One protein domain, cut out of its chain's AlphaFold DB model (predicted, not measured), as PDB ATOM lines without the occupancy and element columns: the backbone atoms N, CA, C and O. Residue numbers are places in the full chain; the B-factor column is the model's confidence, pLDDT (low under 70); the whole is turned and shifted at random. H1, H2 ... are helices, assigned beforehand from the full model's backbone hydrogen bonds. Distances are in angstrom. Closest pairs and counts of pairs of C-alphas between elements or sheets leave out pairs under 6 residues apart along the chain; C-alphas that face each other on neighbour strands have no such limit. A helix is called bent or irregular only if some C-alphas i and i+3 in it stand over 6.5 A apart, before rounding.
ATOM      1  N   MET A  46     145.017  96.636 178.360       59.09
ATOM      2  CA  MET A  46     146.060  97.485 178.958       59.09
ATOM      3  C   MET A  46     145.487  98.810 179.475       59.09
ATOM      4  O   MET A  46     145.969  99.330 180.476       59.09
ATOM      5  N   ASN A  47     144.410  99.300 178.858       62.84
ATOM      6  CA  ASN A  47     143.688 100.469 179.344       62.84
ATOM      7  C   ASN A  47     143.088 100.242 180.742       62.84
ATOM      8  O   ASN A  47     143.184 101.129 181.579       62.84
ATOM      9  N   ASP A  48     142.549  99.055 181.037       61.56
ATOM     10  CA  ASP A  48     141.946  98.743 182.341       61.56
ATOM     11  C   ASP A  48     143.017  98.653 183.440       61.56
ATOM     12  O   ASP A  48     142.810  99.122 184.555       61.56
ATOM     13  N   VAL A  49     144.199  98.113 183.116       61.75
ATOM     14  CA  VAL A  49     145.345  98.059 184.047       61.75
ATOM     15  C   VAL A  49     145.867  99.461 184.355       61.75
ATOM     16  O   VAL A  49     146.191  99.766 185.506       61.75
ATOM     17  N   VAL A  50     145.940 100.325 183.339       65.75
ATOM     18  CA  VAL A  50     146.348 101.725 183.502       65.75
ATOM     19  C   VAL A  50     145.327 102.489 184.345       65.75
ATOM     20  O   VAL A  50     145.731 103.168 185.285       65.75
ATOM     21  N   MET A  51     144.027 102.324 184.081       66.88
ATOM     22  CA  MET A  51     142.965 102.956 184.873       66.88
ATOM     23  C   MET A  51     143.002 102.503 186.334       66.88
ATOM     24  O   MET A  51     143.046 103.342 187.226       66.88
ATOM     25  N   LEU A  52     143.121 101.197 186.586       65.44
ATOM     26  CA  LEU A  52     143.227 100.663 187.947       65.44
ATOM     27  C   LEU A  52     144.469 101.192 188.683       65.44
ATOM     28  O   LEU A  52     144.415 101.502 189.871       65.44
ATOM     29  N   SER A  53     145.591 101.341 187.975       63.34
ATOM     30  CA  SER A  53     146.810 101.922 188.549       63.34
ATOM     31  C   SER A  53     146.630 103.405 188.896       63.34
ATOM     32  O   SER A  53     147.110 103.851 189.940       63.34
ATOM     33  N   ILE A  54     145.925 104.168 188.053       66.75
ATOM     34  CA  ILE A  54     145.594 105.578 188.302       66.75
ATOM     35  C   ILE A  54     144.649 105.706 189.500       66.75
ATOM     36  O   ILE A  54     144.908 106.536 190.370       66.75
ATOM     37  N   ASP A  55     143.621 104.864 189.597       63.50
ATOM     38  CA  ASP A  55     142.663 104.880 190.710       63.50
ATOM     39  C   ASP A  55     143.353 104.596 192.049       63.50
ATOM     40  O   ASP A  55     143.112 105.289 193.040       63.50
ATOM     41  N   ILE A  56     144.272 103.624 192.079       65.38
ATOM     42  CA  ILE A  56     145.072 103.318 193.273       65.38
ATOM     43  C   ILE A  56     145.961 104.513 193.649       65.38
ATOM     44  O   ILE A  56     146.018 104.886 194.823       65.38
ATOM     45  N   LEU A  57     146.622 105.152 192.677       65.38
ATOM     46  CA  LEU A  57     147.438 106.350 192.921       65.38
ATOM     47  C   LEU A  57     146.600 107.522 193.448       65.38
ATOM     48  O   LEU A  57     147.015 108.185 194.401       65.38
ATOM     49  N   LEU A  58     145.418 107.756 192.874       66.25
ATOM     50  CA  LEU A  58     144.512 108.820 193.299       66.25
ATOM     51  C   LEU A  58     143.966 108.554 194.708       66.25
ATOM     52  O   LEU A  58     143.908 109.473 195.526       66.25
ATOM     53  N   ALA A  59     143.635 107.301 195.026       64.31
ATOM     54  CA  ALA A  59     143.191 106.902 196.358       64.31
ATOM     55  C   ALA A  59     144.290 107.094 197.415       64.31
ATOM     56  O   ALA A  59     144.012 107.616 198.496       64.31
ATOM     57  N   MET A  60     145.542 106.735 197.102       68.81
ATOM     58  CA  MET A  60     146.685 106.978 197.994       68.81
ATOM     59  C   MET A  60     146.928 108.477 198.202       68.81
ATOM     60  O   MET A  60     147.036 108.921 199.343       68.81
ATOM     61  N   ALA A  61     146.920 109.272 197.128       68.00
ATOM     62  CA  ALA A  61     147.085 110.723 197.219       68.00
ATOM     63  C   ALA A  61     145.960 111.382 198.036       68.00
ATOM     64  O   ALA A  61     146.228 112.216 198.900       68.00
ATOM     65  N   THR A  62     144.710 110.965 197.818       68.19
ATOM     66  CA  THR A  62     143.548 111.461 198.571       68.19
ATOM     67  C   THR A  62     143.664 111.103 200.050       68.19
ATOM     68  O   THR A  62     143.418 111.945 200.913       68.19
ATOM     69  N   LYS A  63     144.088 109.873 200.366       74.06
ATOM     70  CA  LYS A  63     144.322 109.440 201.746       74.06
ATOM     71  C   LYS A  63     145.389 110.297 202.429       74.06
ATOM     72  O   LYS A  63     145.148 110.788 203.529       74.06
ATOM     73  N   ASP A  64     146.532 110.514 201.785       72.25
ATOM     74  CA  ASP A  64     147.610 111.338 202.343       72.25
ATOM     75  C   ASP A  64     147.158 112.785 202.585       72.25
ATOM     76  O   ASP A  64     147.534 113.400 203.586       72.25
ATOM     77  N   MET A  65     146.317 113.329 201.701       72.88
ATOM     78  CA  MET A  65     145.729 114.662 201.868       72.88
ATOM     79  C   MET A  65     144.788 114.730 203.068       72.88
ATOM     80  O   MET A  65     144.883 115.671 203.857       72.88
ATOM     81  N   LEU A  66     143.918 113.731 203.236       72.69
ATOM     82  CA  LEU A  66     143.011 113.659 204.381       72.69
ATOM     83  C   LEU A  66     143.788 113.564 205.699       72.69
ATOM     84  O   LEU A  66     143.475 114.290 206.638       72.69
ATOM     85  N   ILE A  67     144.864 112.771 205.734       76.69
ATOM     86  CA  ILE A  67     145.743 112.664 206.908       76.69
ATOM     87  C   ILE A  67     146.410 114.012 207.225       76.69
ATOM     88  O   ILE A  67     146.462 114.424 208.384       76.69
ATOM     89  N   LYS A  68     146.922 114.730 206.215       80.62
ATOM     90  CA  LYS A  68     147.528 116.059 206.421       80.62
ATOM     91  C   LYS A  68     146.511 117.077 206.934       80.62
ATOM     92  O   LYS A  68     146.828 117.844 207.842       80.62
ATOM     93  N   GLN A  69     145.298 117.059 206.386       83.38
ATOM     94  CA  GLN A  69     144.219 117.937 206.826       83.38
ATOM     95  C   GLN A  69     143.824 117.652 208.280       83.38
ATOM     96  O   GLN A  69     143.654 118.591 209.056       83.38
ATOM     97  N   GLU A  70     143.700 116.380 208.652       78.50
ATOM     98  CA  GLU A  70     143.359 115.960 210.012       78.50
ATOM     99  C   GLU A  70     144.426 116.404 211.021       78.50
ATOM    100  O   GLU A  70     144.097 117.033 212.028       78.50
ATOM    101  N   LYS A  71     145.714 116.192 210.708       86.81
ATOM    102  CA  LYS A  71     146.830 116.667 211.545       86.81
ATOM    103  C   LYS A  71     146.798 118.180 211.742       86.81
ATOM    104  O   LYS A  71     146.858 118.653 212.875       86.81
ATOM    105  N   ALA A  72     146.628 118.939 210.662       88.19
ATOM    106  CA  ALA A  72     146.550 120.392 210.751       88.19
ATOM    107  C   ALA A  72     145.319 120.864 211.544       88.19
ATOM    108  O   ALA A  72     145.399 121.852 212.272       88.19
ATOM    109  N   GLN A  73     144.180 120.170 211.441       88.50
ATOM    110  CA  GLN A  73     142.997 120.468 212.256       88.50
ATOM    111  C   GLN A  73     143.231 120.183 213.741       88.50
ATOM    112  O   GLN A  73     142.797 120.977 214.578       88.50
ATOM    113  N   ALA A  74     143.928 119.095 214.070       89.38
ATOM    114  CA  ALA A  74     144.282 118.760 215.443       89.38
ATOM    115  C   ALA A  74     145.238 119.799 216.051       89.38
ATOM    116  O   ALA A  74     144.991 120.285 217.156       89.38
ATOM    117  N   GLU A  75     146.279 120.202 215.315       93.31
ATOM    118  CA  GLU A  75     147.205 121.265 215.731       93.31
ATOM    119  C   GLU A  75     146.484 122.606 215.912       93.31
ATOM    120  O   GLU A  75     146.633 123.257 216.948       93.31
ATOM    121  N   TRP A  76     145.631 122.973 214.953       94.44
ATOM    122  CA  TRP A  76     144.804 124.178 215.019       94.44
ATOM    123  C   TRP A  76     143.872 124.176 216.240       94.44
ATOM    124  O   TRP A  76     143.747 125.186 216.933       94.44
ATOM    125  N   SER A  77     143.234 123.039 216.537       91.25
ATOM    126  CA  SER A  77     142.363 122.884 217.708       91.25
ATOM    127  C   SER A  77     143.160 123.010 219.010       91.25
ATOM    128  O   SER A  77     142.783 123.767 219.904       91.25
ATOM    129  N   LYS A  78     144.322 122.347 219.085       94.75
ATOM    130  CA  LYS A  78     145.225 122.392 220.242       94.75
ATOM    131  C   LYS A  78     145.704 123.812 220.545       94.75
ATOM    132  O   LYS A  78     145.665 124.217 221.705       94.75
ATOM    133  N   GLU A  79     146.114 124.574 219.530       95.44
ATOM    134  CA  GLU A  79     146.557 125.966 219.698       95.44
ATOM    135  C   GLU A  79     145.434 126.848 220.277       95.44
ATOM    136  O   GLU A  79     145.664 127.662 221.177       95.44
ATOM    137  N   ARG A  80     144.194 126.654 219.810       95.06
ATOM    138  CA  ARG A  80     143.024 127.402 220.295       95.06
ATOM    139  C   ARG A  80     142.662 127.047 221.730       95.06
ATOM    140  O   ARG A  80     142.407 127.962 222.511       95.06
ATOM    141  N   THR A  81     142.692 125.768 222.092       93.75
ATOM    142  CA  THR A  81     142.458 125.331 223.476       93.75
ATOM    143  C   THR A  81     143.514 125.908 224.415       93.75
ATOM    144  O   THR A  81     143.165 126.548 225.400       93.75
ATOM    145  N   GLN A  82     144.800 125.817 224.057       94.62
ATOM    146  CA  GLN A  82     145.883 126.414 224.851       94.62
ATOM    147  C   GLN A  82     145.717 127.929 225.015       94.62
ATOM    148  O   GLN A  82     146.001 128.481 226.080       94.62
ATOM    149  N   ARG A  83     145.250 128.620 223.968       95.56
ATOM    150  CA  ARG A  83     144.982 130.057 224.039       95.56
ATOM    151  C   ARG A  83     143.812 130.377 224.967       95.56
ATOM    152  O   ARG A  83     143.895 131.352 225.711       95.56
ATOM    153  N   LEU A  84     142.746 129.585 224.911       94.00
ATOM    154  CA  LEU A  84     141.581 129.727 225.779       94.00
ATOM    155  C   LEU A  84     141.968 129.517 227.250       94.00
ATOM    156  O   LEU A  84     141.647 130.357 228.089       94.00
ATOM    157  N   ASP A  85     142.735 128.463 227.535       92.44
ATOM    158  CA  ASP A  85     143.241 128.150 228.874       92.44
ATOM    159  C   ASP A  85     144.119 129.280 229.420       92.44
ATOM    160  O   ASP A  85     143.919 129.735 230.547       92.44
ATOM    161  N   PHE A  86     145.030 129.810 228.594       94.56
ATOM    162  CA  PHE A  86     145.859 130.957 228.961       94.56
ATOM    163  C   PHE A  86     145.016 132.192 229.312       94.56
ATOM    164  O   PHE A  86     145.278 132.849 230.319       94.56
ATOM    165  N   ILE A  87     144.005 132.521 228.500       92.31
ATOM    166  CA  ILE A  87     143.124 133.673 228.754       92.31
ATOM    167  C   ILE A  87     142.375 133.490 230.075       92.31
ATOM    168  O   ILE A  87     142.354 134.414 230.892       92.31
ATOM    169  N   ASN A  88     141.810 132.303 230.302       88.69
ATOM    170  CA  ASN A  88     141.087 131.988 231.530       88.69
ATOM    171  C   ASN A  88     142.002 132.105 232.762       88.69
ATOM    172  O   ASN A  88     141.623 132.739 233.746       88.69
ATOM    173  N   GLU A  89     143.232 131.584 232.689       90.38
ATOM    174  CA  GLU A  89     144.206 131.668 233.784       90.38
ATOM    175  C   GLU A  89     144.607 133.122 234.094       90.38
ATOM    176  O   GLU A  89     144.693 133.515 235.260       90.38
ATOM    177  N   GLN A  90     144.839 133.950 233.067       91.56
ATOM    178  CA  GLN A  90     145.201 135.360 233.261       91.56
ATOM    179  C   GLN A  90     144.050 136.171 233.870       91.56
ATOM    180  O   GLN A  90     144.274 136.939 234.804       91.56
ATOM    181  N   LEU A  91     142.815 135.969 233.396       88.44
ATOM    182  CA  LEU A  91     141.640 136.657 233.945       88.44
ATOM    183  C   LEU A  91     141.340 136.231 235.389       88.44
ATOM    184  O   LEU A  91     140.914 137.057 236.199       88.44
ATOM    185  N   GLN A  92     141.602 134.966 235.731       86.38
ATOM    186  CA  GLN A  92     141.474 134.473 237.100       86.38
ATOM    187  C   GLN A  92     142.507 135.120 238.037       86.38
ATOM    188  O   GLN A  92     142.157 135.514 239.151       86.38
ATOM    189  N   LYS A  93     143.762 135.281 237.590       87.69
ATOM    190  CA  LYS A  93     144.835 135.928 238.375       87.69
ATOM    191  C   LYS A  93     144.573 137.405 238.656       87.69
ATOM    192  O   LYS A  93     144.924 137.881 239.730       87.69
ATOM    193  N   GLU A  94     143.955 138.123 237.724       83.69
ATOM    194  CA  GLU A  94     143.620 139.544 237.893       83.69
ATOM    195  C   GLU A  94     142.307 139.760 238.686       83.69
ATOM    196  O   GLU A  94     141.804 140.876 238.761       83.69
ATOM    197  N   HIS A  95     141.755 138.705 239.312       74.81
ATOM    198  CA  HIS A  95     140.485 138.713 240.058       74.81
ATOM    199  C   HIS A  95     139.275 139.205 239.240       74.81
ATOM    200  O   HIS A  95     138.262 139.622 239.798       74.81
ATOM    201  N   HIS A  96     139.354 139.132 237.909       66.12
ATOM    202  CA  HIS A  96     138.293 139.583 237.006       66.12
ATOM    203  C   HIS A  96     137.261 138.494 236.675       66.12
ATOM    204  O   HIS A  96     136.260 138.784 236.024       66.12
ATOM    205  N   ALA A  97     137.467 137.251 237.120       56.47
ATOM    206  CA  ALA A  97     136.622 136.120 236.752       56.47
ATOM    207  C   ALA A  97     136.139 135.334 237.979       56.47
ATOM    208  O   ALA A  97     136.737 134.326 238.343       56.47
ATOM    209  N   GLU A  98     135.023 135.747 238.585       56.72
ATOM    210  CA  GLU A  98     134.247 134.810 239.412       56.72
ATOM    211  C   GLU A  98     133.347 133.901 238.550       56.72
ATOM    212  O   GLU A  98     133.098 132.774 238.966       56.72
ATOM    213  N   HIS A  99     132.919 134.290 237.329       55.28
ATOM    214  CA  HIS A  99     131.848 133.543 236.628       55.28
ATOM    215  C   HIS A  99     131.850 133.465 235.083       55.28
ATOM    216  O   HIS A  99     130.826 133.087 234.518       55.28
ATOM    217  N   THR A 100     132.941 133.742 234.362       59.00
ATOM    218  CA  THR A 100     132.920 133.672 232.878       59.00
ATOM    219  C   THR A 100     133.918 132.664 232.323       59.00
ATOM    220  O   THR A 100     135.092 132.975 232.155       59.00
ATOM    221  N   PHE A 101     133.426 131.463 232.009       67.00
ATOM    222  CA  PHE A 101     134.097 130.525 231.109       67.00
ATOM    223  C   PHE A 101     133.612 130.803 229.686       67.00
ATOM    224  O   PHE A 101     132.407 130.838 229.437       67.00
ATOM    225  N   PHE A 102     134.538 131.036 228.758       78.38
ATOM    226  CA  PHE A 102     134.213 131.220 227.345       78.38
ATOM    227  C   PHE A 102     134.270 129.875 226.618       78.38
ATOM    228  O   PHE A 102     135.220 129.122 226.801       78.38
ATOM    229  N   GLU A 103     133.282 129.593 225.768       80.69
ATOM    230  CA  GLU A 103     133.282 128.405 224.895       80.69
ATOM    231  C   GLU A 103     134.016 128.659 223.565       80.69
ATOM    232  O   GLU A 103     134.439 127.722 222.893       80.69
ATOM    233  N   ASP A 104     134.199 129.929 223.189       90.50
ATOM    234  CA  ASP A 104     134.800 130.350 221.922       90.50
ATOM    235  C   ASP A 104     136.032 131.241 222.157       90.50
ATOM    236  O   ASP A 104     135.971 132.275 222.830       90.50
ATOM    237  N   VAL A 105     137.168 130.848 221.571       92.44
ATOM    238  CA  VAL A 105     138.457 131.532 221.752       92.44
ATOM    239  C   VAL A 105     138.507 132.926 221.121       92.44
ATOM    240  O   VAL A 105     139.179 133.803 221.661       92.44
ATOM    241  N   ASP A 106     137.792 133.183 220.022       92.12
ATOM    242  CA  ASP A 106     137.789 134.508 219.390       92.12
ATOM    243  C   ASP A 106     137.001 135.501 220.251       92.12
ATOM    244  O   ASP A 106     137.388 136.670 220.387       92.12
ATOM    245  N   GLN A 107     135.909 135.040 220.870       91.19
ATOM    246  CA  GLN A 107     135.190 135.827 221.871       91.19
ATOM    247  C   GLN A 107     136.054 136.069 223.111       91.19
ATOM    248  O   GLN A 107     136.151 137.215 223.563       91.19
ATOM    249  N   ALA A 108     136.738 135.035 223.609       92.56
ATOM    250  CA  ALA A 108     137.639 135.146 224.754       92.56
ATOM    251  C   ALA A 108     138.772 136.154 224.495       92.56
ATOM    252  O   ALA A 108     139.043 137.011 225.334       92.56
ATOM    253  N   MET A 109     139.392 136.124 223.309       94.44
ATOM    254  CA  MET A 109     140.450 137.066 222.924       94.44
ATOM    255  C   MET A 109     139.952 138.515 222.868       94.44
ATOM    256  O   MET A 109     140.658 139.421 223.315       94.44
ATOM    257  N   LYS A 110     138.736 138.750 222.353       93.25
ATOM    258  CA  LYS A 110     138.122 140.089 222.346       93.25
ATOM    259  C   LYS A 110     137.877 140.598 223.764       93.25
ATOM    260  O   LYS A 110     138.221 141.738 224.062       93.25
ATOM    261  N   GLN A 111     137.315 139.762 224.635       89.38
ATOM    262  CA  GLN A 111     137.046 140.138 226.027       89.38
ATOM    263  C   GLN A 111     138.332 140.382 226.815       89.38
ATOM    264  O   GLN A 111     138.435 141.376 227.529       89.38
ATOM    265  N   TYR A 112     139.347 139.543 226.608       91.69
ATOM    266  CA  TYR A 112     140.668 139.737 227.197       91.69
ATOM    267  C   TYR A 112     141.261 141.105 226.839       91.69
ATOM    268  O   TYR A 112     141.760 141.806 227.720       91.69
ATOM    269  N   TYR A 113     141.159 141.523 225.571       94.25
ATOM    270  CA  TYR A 113     141.597 142.854 225.145       94.25
ATOM    271  C   TYR A 113     140.804 143.972 225.832       94.25
ATOM    272  O   TYR A 113     141.408 144.929 226.301       94.25
ATOM    273  N   TYR A 114     139.477 143.854 225.945       91.69
ATOM    274  CA  TYR A 114     138.666 144.879 226.612       91.69
ATOM    275  C   TYR A 114     138.996 145.038 228.099       91.69
ATOM    276  O   TYR A 114     139.017 146.162 228.593       91.69
ATOM    277  N   ILE A 115     139.270 143.936 228.799       89.31
ATOM    278  CA  ILE A 115     139.561 143.949 230.238       89.31
ATOM    279  C   ILE A 115     140.990 144.436 230.498       89.31
ATOM    280  O   ILE A 115     141.211 145.321 231.319       89.31
ATOM    281  N   THR A 116     141.967 143.885 229.776       91.69
ATOM    282  CA  THR A 116     143.394 144.096 230.079       91.69
ATOM    283  C   THR A 116     144.049 145.190 229.237       91.69
ATOM    284  O   THR A 116     145.182 145.587 229.509       91.69
ATOM    285  N   SER A 117     143.376 145.653 228.176       93.56
ATOM    286  CA  SER A 117     143.942 146.495 227.108       93.56
ATOM    287  C   SER A 117     145.170 145.889 226.398       93.56
ATOM    288  O   SER A 117     145.880 146.597 225.682       93.56
ATOM    289  N   LYS A 118     145.436 144.580 226.559       94.75
ATOM    290  CA  LYS A 118     146.557 143.870 225.921       94.75
ATOM    291  C   LYS A 118     146.076 143.087 224.706       94.75
ATOM    292  O   LYS A 118     145.200 142.228 224.803       94.75
ATOM    293  N   GLN A 119     146.669 143.362 223.547       94.75
ATOM    294  CA  GLN A 119     146.353 142.647 222.314       94.75
ATOM    295  C   GLN A 119     147.181 141.361 222.218       94.75
ATOM    296  O   GLN A 119     148.409 141.395 222.254       94.75
ATOM    297  N   LEU A 120     146.499 140.225 222.092       94.75
ATOM    298  CA  LEU A 120     147.131 138.924 221.887       94.75
ATOM    299  C   LEU A 120     147.454 138.696 220.402       94.75
ATOM    300  O   LEU A 120     146.788 139.248 219.524       94.75
ATOM    301  N   THR A 121     148.451 137.852 220.111       95.12
ATOM    302  CA  THR A 121     148.785 137.477 218.726       95.12
ATOM    303  C   THR A 121     147.600 136.768 218.061       95.12
ATOM    304  O   THR A 121     146.979 135.918 218.709       95.12
ATOM    305  N   PRO A 122     147.257 137.105 216.804       94.38
ATOM    306  CA  PRO A 122     146.158 136.457 216.095       94.38
ATOM    307  C   PRO A 122     146.464 134.971 215.872       94.38
ATOM    308  O   PRO A 122     147.603 134.610 215.586       94.38
ATOM    309  N   LEU A 123     145.443 134.124 216.015       93.00
ATOM    310  CA  LEU A 123     145.546 132.684 215.769       93.00
ATOM    311  C   LEU A 123     145.463 132.382 214.272       93.00
ATOM    312  O   LEU A 123     144.814 133.111 213.515       93.00
ATOM    313  N   SER A 124     146.076 131.272 213.861       92.69
ATOM    314  CA  SER A 124     146.021 130.800 212.477       92.69
ATOM    315  C   SER A 124     144.573 130.511 212.030       92.69
ATOM    316  O   SER A 124     143.746 130.046 212.832       92.69
ATOM    317  N   PRO A 125     144.220 130.779 210.758       92.56
ATOM    318  CA  PRO A 125     142.896 130.459 210.230       92.56
ATOM    319  C   PRO A 125     142.662 128.942 210.210       92.56
ATOM    320  O   PRO A 125     143.607 128.158 210.175       92.56
ATOM    321  N   LYS A 126     141.388 128.519 210.230       91.06
ATOM    322  CA  LYS A 126     141.035 127.093 210.178       91.06
ATOM    323  C   LYS A 126     141.544 126.473 208.868       91.06
ATOM    324  O   LYS A 126     141.157 126.982 207.811       91.06
ATOM    325  N   PRO A 127     142.322 125.378 208.923       91.00
ATOM    326  CA  PRO A 127     142.841 124.737 207.723       91.00
ATOM    327  C   PRO A 127     141.704 124.160 206.872       91.00
ATOM    328  O   PRO A 127     140.772 123.515 207.376       91.00
ATOM    329  N   LYS A 128     141.781 124.390 205.565       87.38
ATOM    330  CA  LYS A 128     140.866 123.893 204.532       87.38
ATOM    331  C   LYS A 128     141.573 122.858 203.670       87.38
ATOM    332  O   LYS A 128     142.788 122.870 203.541       87.38
ATOM    333  N   LEU A 129     140.802 121.995 203.012       75.44
ATOM    334  CA  LEU A 129     141.361 120.990 202.102       75.44
ATOM    335  C   LEU A 129     142.199 121.630 200.975       75.44
ATOM    336  O   LEU A 129     143.246 121.106 200.613       75.44
ATOM    337  N   SER A 130     141.783 122.803 200.485       81.19
ATOM    338  CA  SER A 130     142.517 123.591 199.484       81.19
ATOM    339  C   SER A 130     143.917 124.013 199.930       81.19
ATOM    340  O   SER A 130     144.774 124.248 199.088       81.19
ATOM    341  N   ASP A 131     144.166 124.092 201.238       83.06
ATOM    342  CA  ASP A 131     145.470 124.496 201.773       83.06
ATOM    343  C   ASP A 131     146.506 123.366 201.618       83.06
ATOM    344  O   ASP A 131     147.710 123.610 201.646       83.06
ATOM    345  N   PHE A 132     146.036 122.133 201.395       79.94
ATOM    346  CA  PHE A 132     146.859 120.938 201.174       79.94
ATOM    347  C   PHE A 132     146.808 120.443 199.727       79.94
ATOM    348  O   PHE A 132     147.525 119.504 199.377       79.94
ATOM    349  N   TYR A 133     145.971 121.063 198.889       73.88
ATOM    350  CA  TYR A 133     145.743 120.648 197.514       73.88
ATOM    351  C   TYR A 133     145.674 121.850 196.576       73.88
ATOM    352  O   TYR A 133     144.691 122.586 196.517       73.88
ATOM    353  N   THR A 134     146.739 122.011 195.798       72.38
ATOM    354  CA  THR A 134     146.750 122.853 194.605       72.38
ATOM    355  C   THR A 134     147.086 121.939 193.437       72.38
ATOM    356  O   THR A 134     148.258 121.595 193.272       72.38
ATOM    357  N   PRO A 135     146.089 121.470 192.667       65.31
ATOM    358  CA  PRO A 135     146.374 120.557 191.581       65.31
ATOM    359  C   PRO A 135     147.244 121.254 190.554       65.31
ATOM    360  O   PRO A 135     146.976 122.403 190.181       65.31
ATOM    361  N   SER A 136     148.266 120.546 190.081       66.31
ATOM    362  CA  SER A 136     148.988 120.996 188.898       66.31
ATOM    363  C   SER A 136     148.041 121.032 187.701       66.31
ATOM    364  O   SER A 136     147.048 120.302 187.659       66.31
ATOM    365  N   GLU A 137     148.348 121.848 186.698       61.78
ATOM    366  CA  GLU A 137     147.505 121.924 185.501       61.78
ATOM    367  C   GLU A 137     147.400 120.571 184.792       61.78
ATOM    368  O   GLU A 137     146.337 120.211 184.303       61.78
ATOM    369  N   ASP A 138     148.444 119.746 184.877       55.28
ATOM    370  CA  ASP A 138     148.412 118.360 184.413       55.28
ATOM    371  C   ASP A 138     147.489 117.460 185.249       55.28
ATOM    372  O   ASP A 138     146.847 116.568 184.700       55.28
ATOM    373  N   GLN A 139     147.402 117.661 186.570       54.66
ATOM    374  CA  GLN A 139     146.420 116.964 187.409       54.66
ATOM    375  C   GLN A 139     145.001 117.414 187.083       54.66
ATOM    376  O   GLN A 139     144.156 116.552 186.869       54.66
ATOM    377  N   LYS A 140     144.757 118.721 186.929       60.12
ATOM    378  CA  LYS A 140     143.452 119.225 186.476       60.12
ATOM    379  C   LYS A 140     143.080 118.637 185.120       60.12
ATOM    380  O   LYS A 140     141.960 118.180 184.947       60.12
ATOM    381  N   ASN A 141     144.020 118.581 184.178       53.97
ATOM    382  CA  ASN A 141     143.789 118.015 182.851       53.97
ATOM    383  C   ASN A 141     143.499 116.508 182.907       53.97
ATOM    384  O   ASN A 141     142.626 116.037 182.182       53.97
ATOM    385  N   ARG A 142     144.171 115.754 183.788       52.19
ATOM    386  CA  ARG A 142     143.889 114.325 184.010       52.19
ATOM    387  C   ARG A 142     142.542 114.092 184.692       52.19
ATOM    388  O   ARG A 142     141.811 113.202 184.276       52.19
ATOM    389  N   GLU A 143     142.190 114.901 185.681       51.12
ATOM    390  CA  GLU A 143     140.900 114.828 186.373       51.12
ATOM    391  C   GLU A 143     139.742 115.254 185.454       51.12
ATOM    392  O   GLU A 143     138.701 114.602 185.430       51.12
ATOM    393  N   ILE A 144     139.934 116.274 184.608       47.97
ATOM    394  CA  ILE A 144     138.980 116.660 183.557       47.97
ATOM    395  C   ILE A 144     138.859 115.548 182.511       47.97
ATOM    396  O   ILE A 144     137.744 115.205 182.133       47.97
ATOM    397  N   ALA A 145     139.967 114.947 182.064       43.66
ATOM    398  CA  ALA A 145     139.934 113.815 181.136       43.66
ATOM    399  C   ALA A 145     139.240 112.583 181.743       43.66
ATOM    400  O   ALA A 145     138.577 111.852 181.016       43.66
ATOM    401  N   PHE A 146     139.330 112.383 183.061       46.16
ATOM    402  CA  PHE A 146     138.612 111.337 183.791       46.16
ATOM    403  C   PHE A 146     137.099 111.610 183.829       46.16
ATOM    404  O   PHE A 146     136.315 110.753 183.428       46.16
ATOM    405  N   VAL A 147     136.682 112.831 184.192       40.78
ATOM    406  CA  VAL A 147     135.264 113.242 184.166       40.78
ATOM    407  C   VAL A 147     134.699 113.164 182.743       40.78
ATOM    408  O   VAL A 147     133.616 112.627 182.528       40.78
ATOM    409  N   VAL A 148     135.445 113.645 181.746       38.50
ATOM    410  CA  VAL A 148     135.054 113.578 180.331       38.50
ATOM    411  C   VAL A 148     135.071 112.136 179.817       38.50
ATOM    412  O   VAL A 148     134.212 111.804 179.011       38.50
ATOM    413  N   GLY A 149     135.971 111.274 180.299       37.75
ATOM    414  CA  GLY A 149     136.063 109.841 179.990       37.75
ATOM    415  C   GLY A 149     134.863 109.032 180.489       37.75
ATOM    416  O   GLY A 149     134.323 108.203 179.751       37.75
ATOM    417  N   ASP A 150     134.380 109.344 181.692       37.38
ATOM    418  CA  ASP A 150     133.142 108.784 182.248       37.38
ATOM    419  C   ASP A 150     131.906 109.247 181.455       37.38
ATOM    420  O   ASP A 150     131.030 108.445 181.118       37.38
ATOM    421  N   TYR A 151     131.881 110.515 181.025       33.91
ATOM    422  CA  TYR A 151     130.885 111.001 180.061       33.91
ATOM    423  C   TYR A 151     131.058 110.360 178.668       33.91
ATOM    424  O   TYR A 151     130.069 110.092 177.986       33.91
ATOM    425  N   PHE A 152     132.280 110.038 178.240       36.16
ATOM    426  CA  PHE A 152     132.584 109.421 176.941       36.16
ATOM    427  C   PHE A 152     132.036 107.993 176.834       36.16
ATOM    428  O   PHE A 152     131.545 107.594 175.775       36.16
ATOM    429  N   ASN A 153     132.040 107.237 177.936       42.00
ATOM    430  CA  ASN A 153     131.366 105.939 178.002       42.00
ATOM    431  C   ASN A 153     129.834 106.071 177.908       42.00
ATOM    432  O   ASN A 153     129.182 105.172 177.371       42.00
ATOM    433  N   LEU A 154     129.267 107.212 178.317       37.12
ATOM    434  CA  LEU A 154     127.856 107.559 178.106       37.12
ATOM    435  C   LEU A 154     127.548 107.942 176.637       37.12
ATOM    436  O   LEU A 154     126.453 107.675 176.144       37.12
ATOM    437  N   PHE A 155     128.514 108.532 175.920       34.03
ATOM    438  CA  PHE A 155     128.362 109.042 174.545       34.03
ATOM    439  C   PHE A 155     128.806 108.085 173.428       34.03
ATOM    440  O   PHE A 155     128.573 108.366 172.250       34.03
ATOM    441  N   ARG A 156     129.336 106.900 173.762       39.03
ATOM    442  CA  ARG A 156     129.753 105.849 172.806       39.03
ATOM    443  C   ARG A 156     128.628 105.307 171.900       39.03
ATOM    444  O   ARG A 156     128.884 104.486 171.023       39.03
ATOM    445  N   ASN A 157     127.395 105.791 172.065       45.06
ATOM    446  CA  ASN A 157     126.261 105.533 171.177       45.06
ATOM    447  C   ASN A 157     126.152 106.482 169.967       45.06
ATOM    448  O   ASN A 157     125.213 106.333 169.185       45.06
ATOM    449  N   MET A 158     127.080 107.421 169.752       39.53
ATOM    450  CA  MET A 158     127.094 108.248 168.538       39.53
ATOM    451  C   MET A 158     128.424 108.115 167.785       39.53
ATOM    452  O   MET A 158     129.498 108.403 168.302       39.53
TER     453      MET A 158
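AT A GLANCE: This is residues 46 to 158 of the 422 residues of an uncharacterized protein of Mytilus coruscus (UniProt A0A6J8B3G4). One very long helix, H1, makes the length of a rod; beyond its last residue the chain folds back, the short helix H2 packs on residues 80 to 91 of H1, and a long stretch with no named element, residues 117 to 136, runs back alongside H1. At the end of that stretch comes a third helix, H3, near the end of the rod where H1 begins but touching no helix; residues 136 to 141 and 147 to 158 stick out there. The printed part has 113 residues with three named helices, in the order H1, H2, H3, and no named strand; the class is all helix. The whole is extended, with a radius of gyration of the C-alphas of 24.2 A, and the C-alphas span 77 by 24 by 23 A.

IN THESE COORDINATES: H1 is residues 46 to 93, 70.8 A from first to last C-alpha; it begins at C-alpha 46, (146.060, 97.485, 178.958), and ends at C-alpha 93, (144.835, 135.928, 238.375). H2 is residues 105 to 116, 15.9 A long from first to last C-alpha. H3 is residues 137 to 155, 25.5 A from first to last C-alpha, and it ends at C-alpha 155, (128.362, 109.042, 174.545). No helix is bent or irregular.

HOW THE PARTS SIT: H1 touches H2 with residues 80 to 91 alone. The closest C-alphas of the two are those of Leu 84 and Val 105, 5.4 A apart. Their lines stand at a shallow tilt of 26 degrees, and they run the same way. H3 is apart from H1 and apart from H2. In the backbones of H1 and H2 every O i to N i+4 pair is within hydrogen-bond range; in H3 14 of 15 are.

THE WHOLE: The C-alphas farthest apart in the domain are those of His 95 and Met 158, 78.9 A; the first and last printed C-alphas, Met 46 and Met 158, are 24.2 A apart. The outline is a rod. Without the stretches that stand free, residues 136 to 141 and 147 to 158, the body spans 74 by 18 by 16 A. The printed part has no cut. Both links are long: 11 residues lie between H1 and H2, and 20 between H2 and H3. The mean pLDDT of the printed part is 74.3; it is under 70 in 47 of the printed residues, namely residues 46 to 62, 96 to 101 and 135 to 158, and H3 has a mean pLDDT of 46.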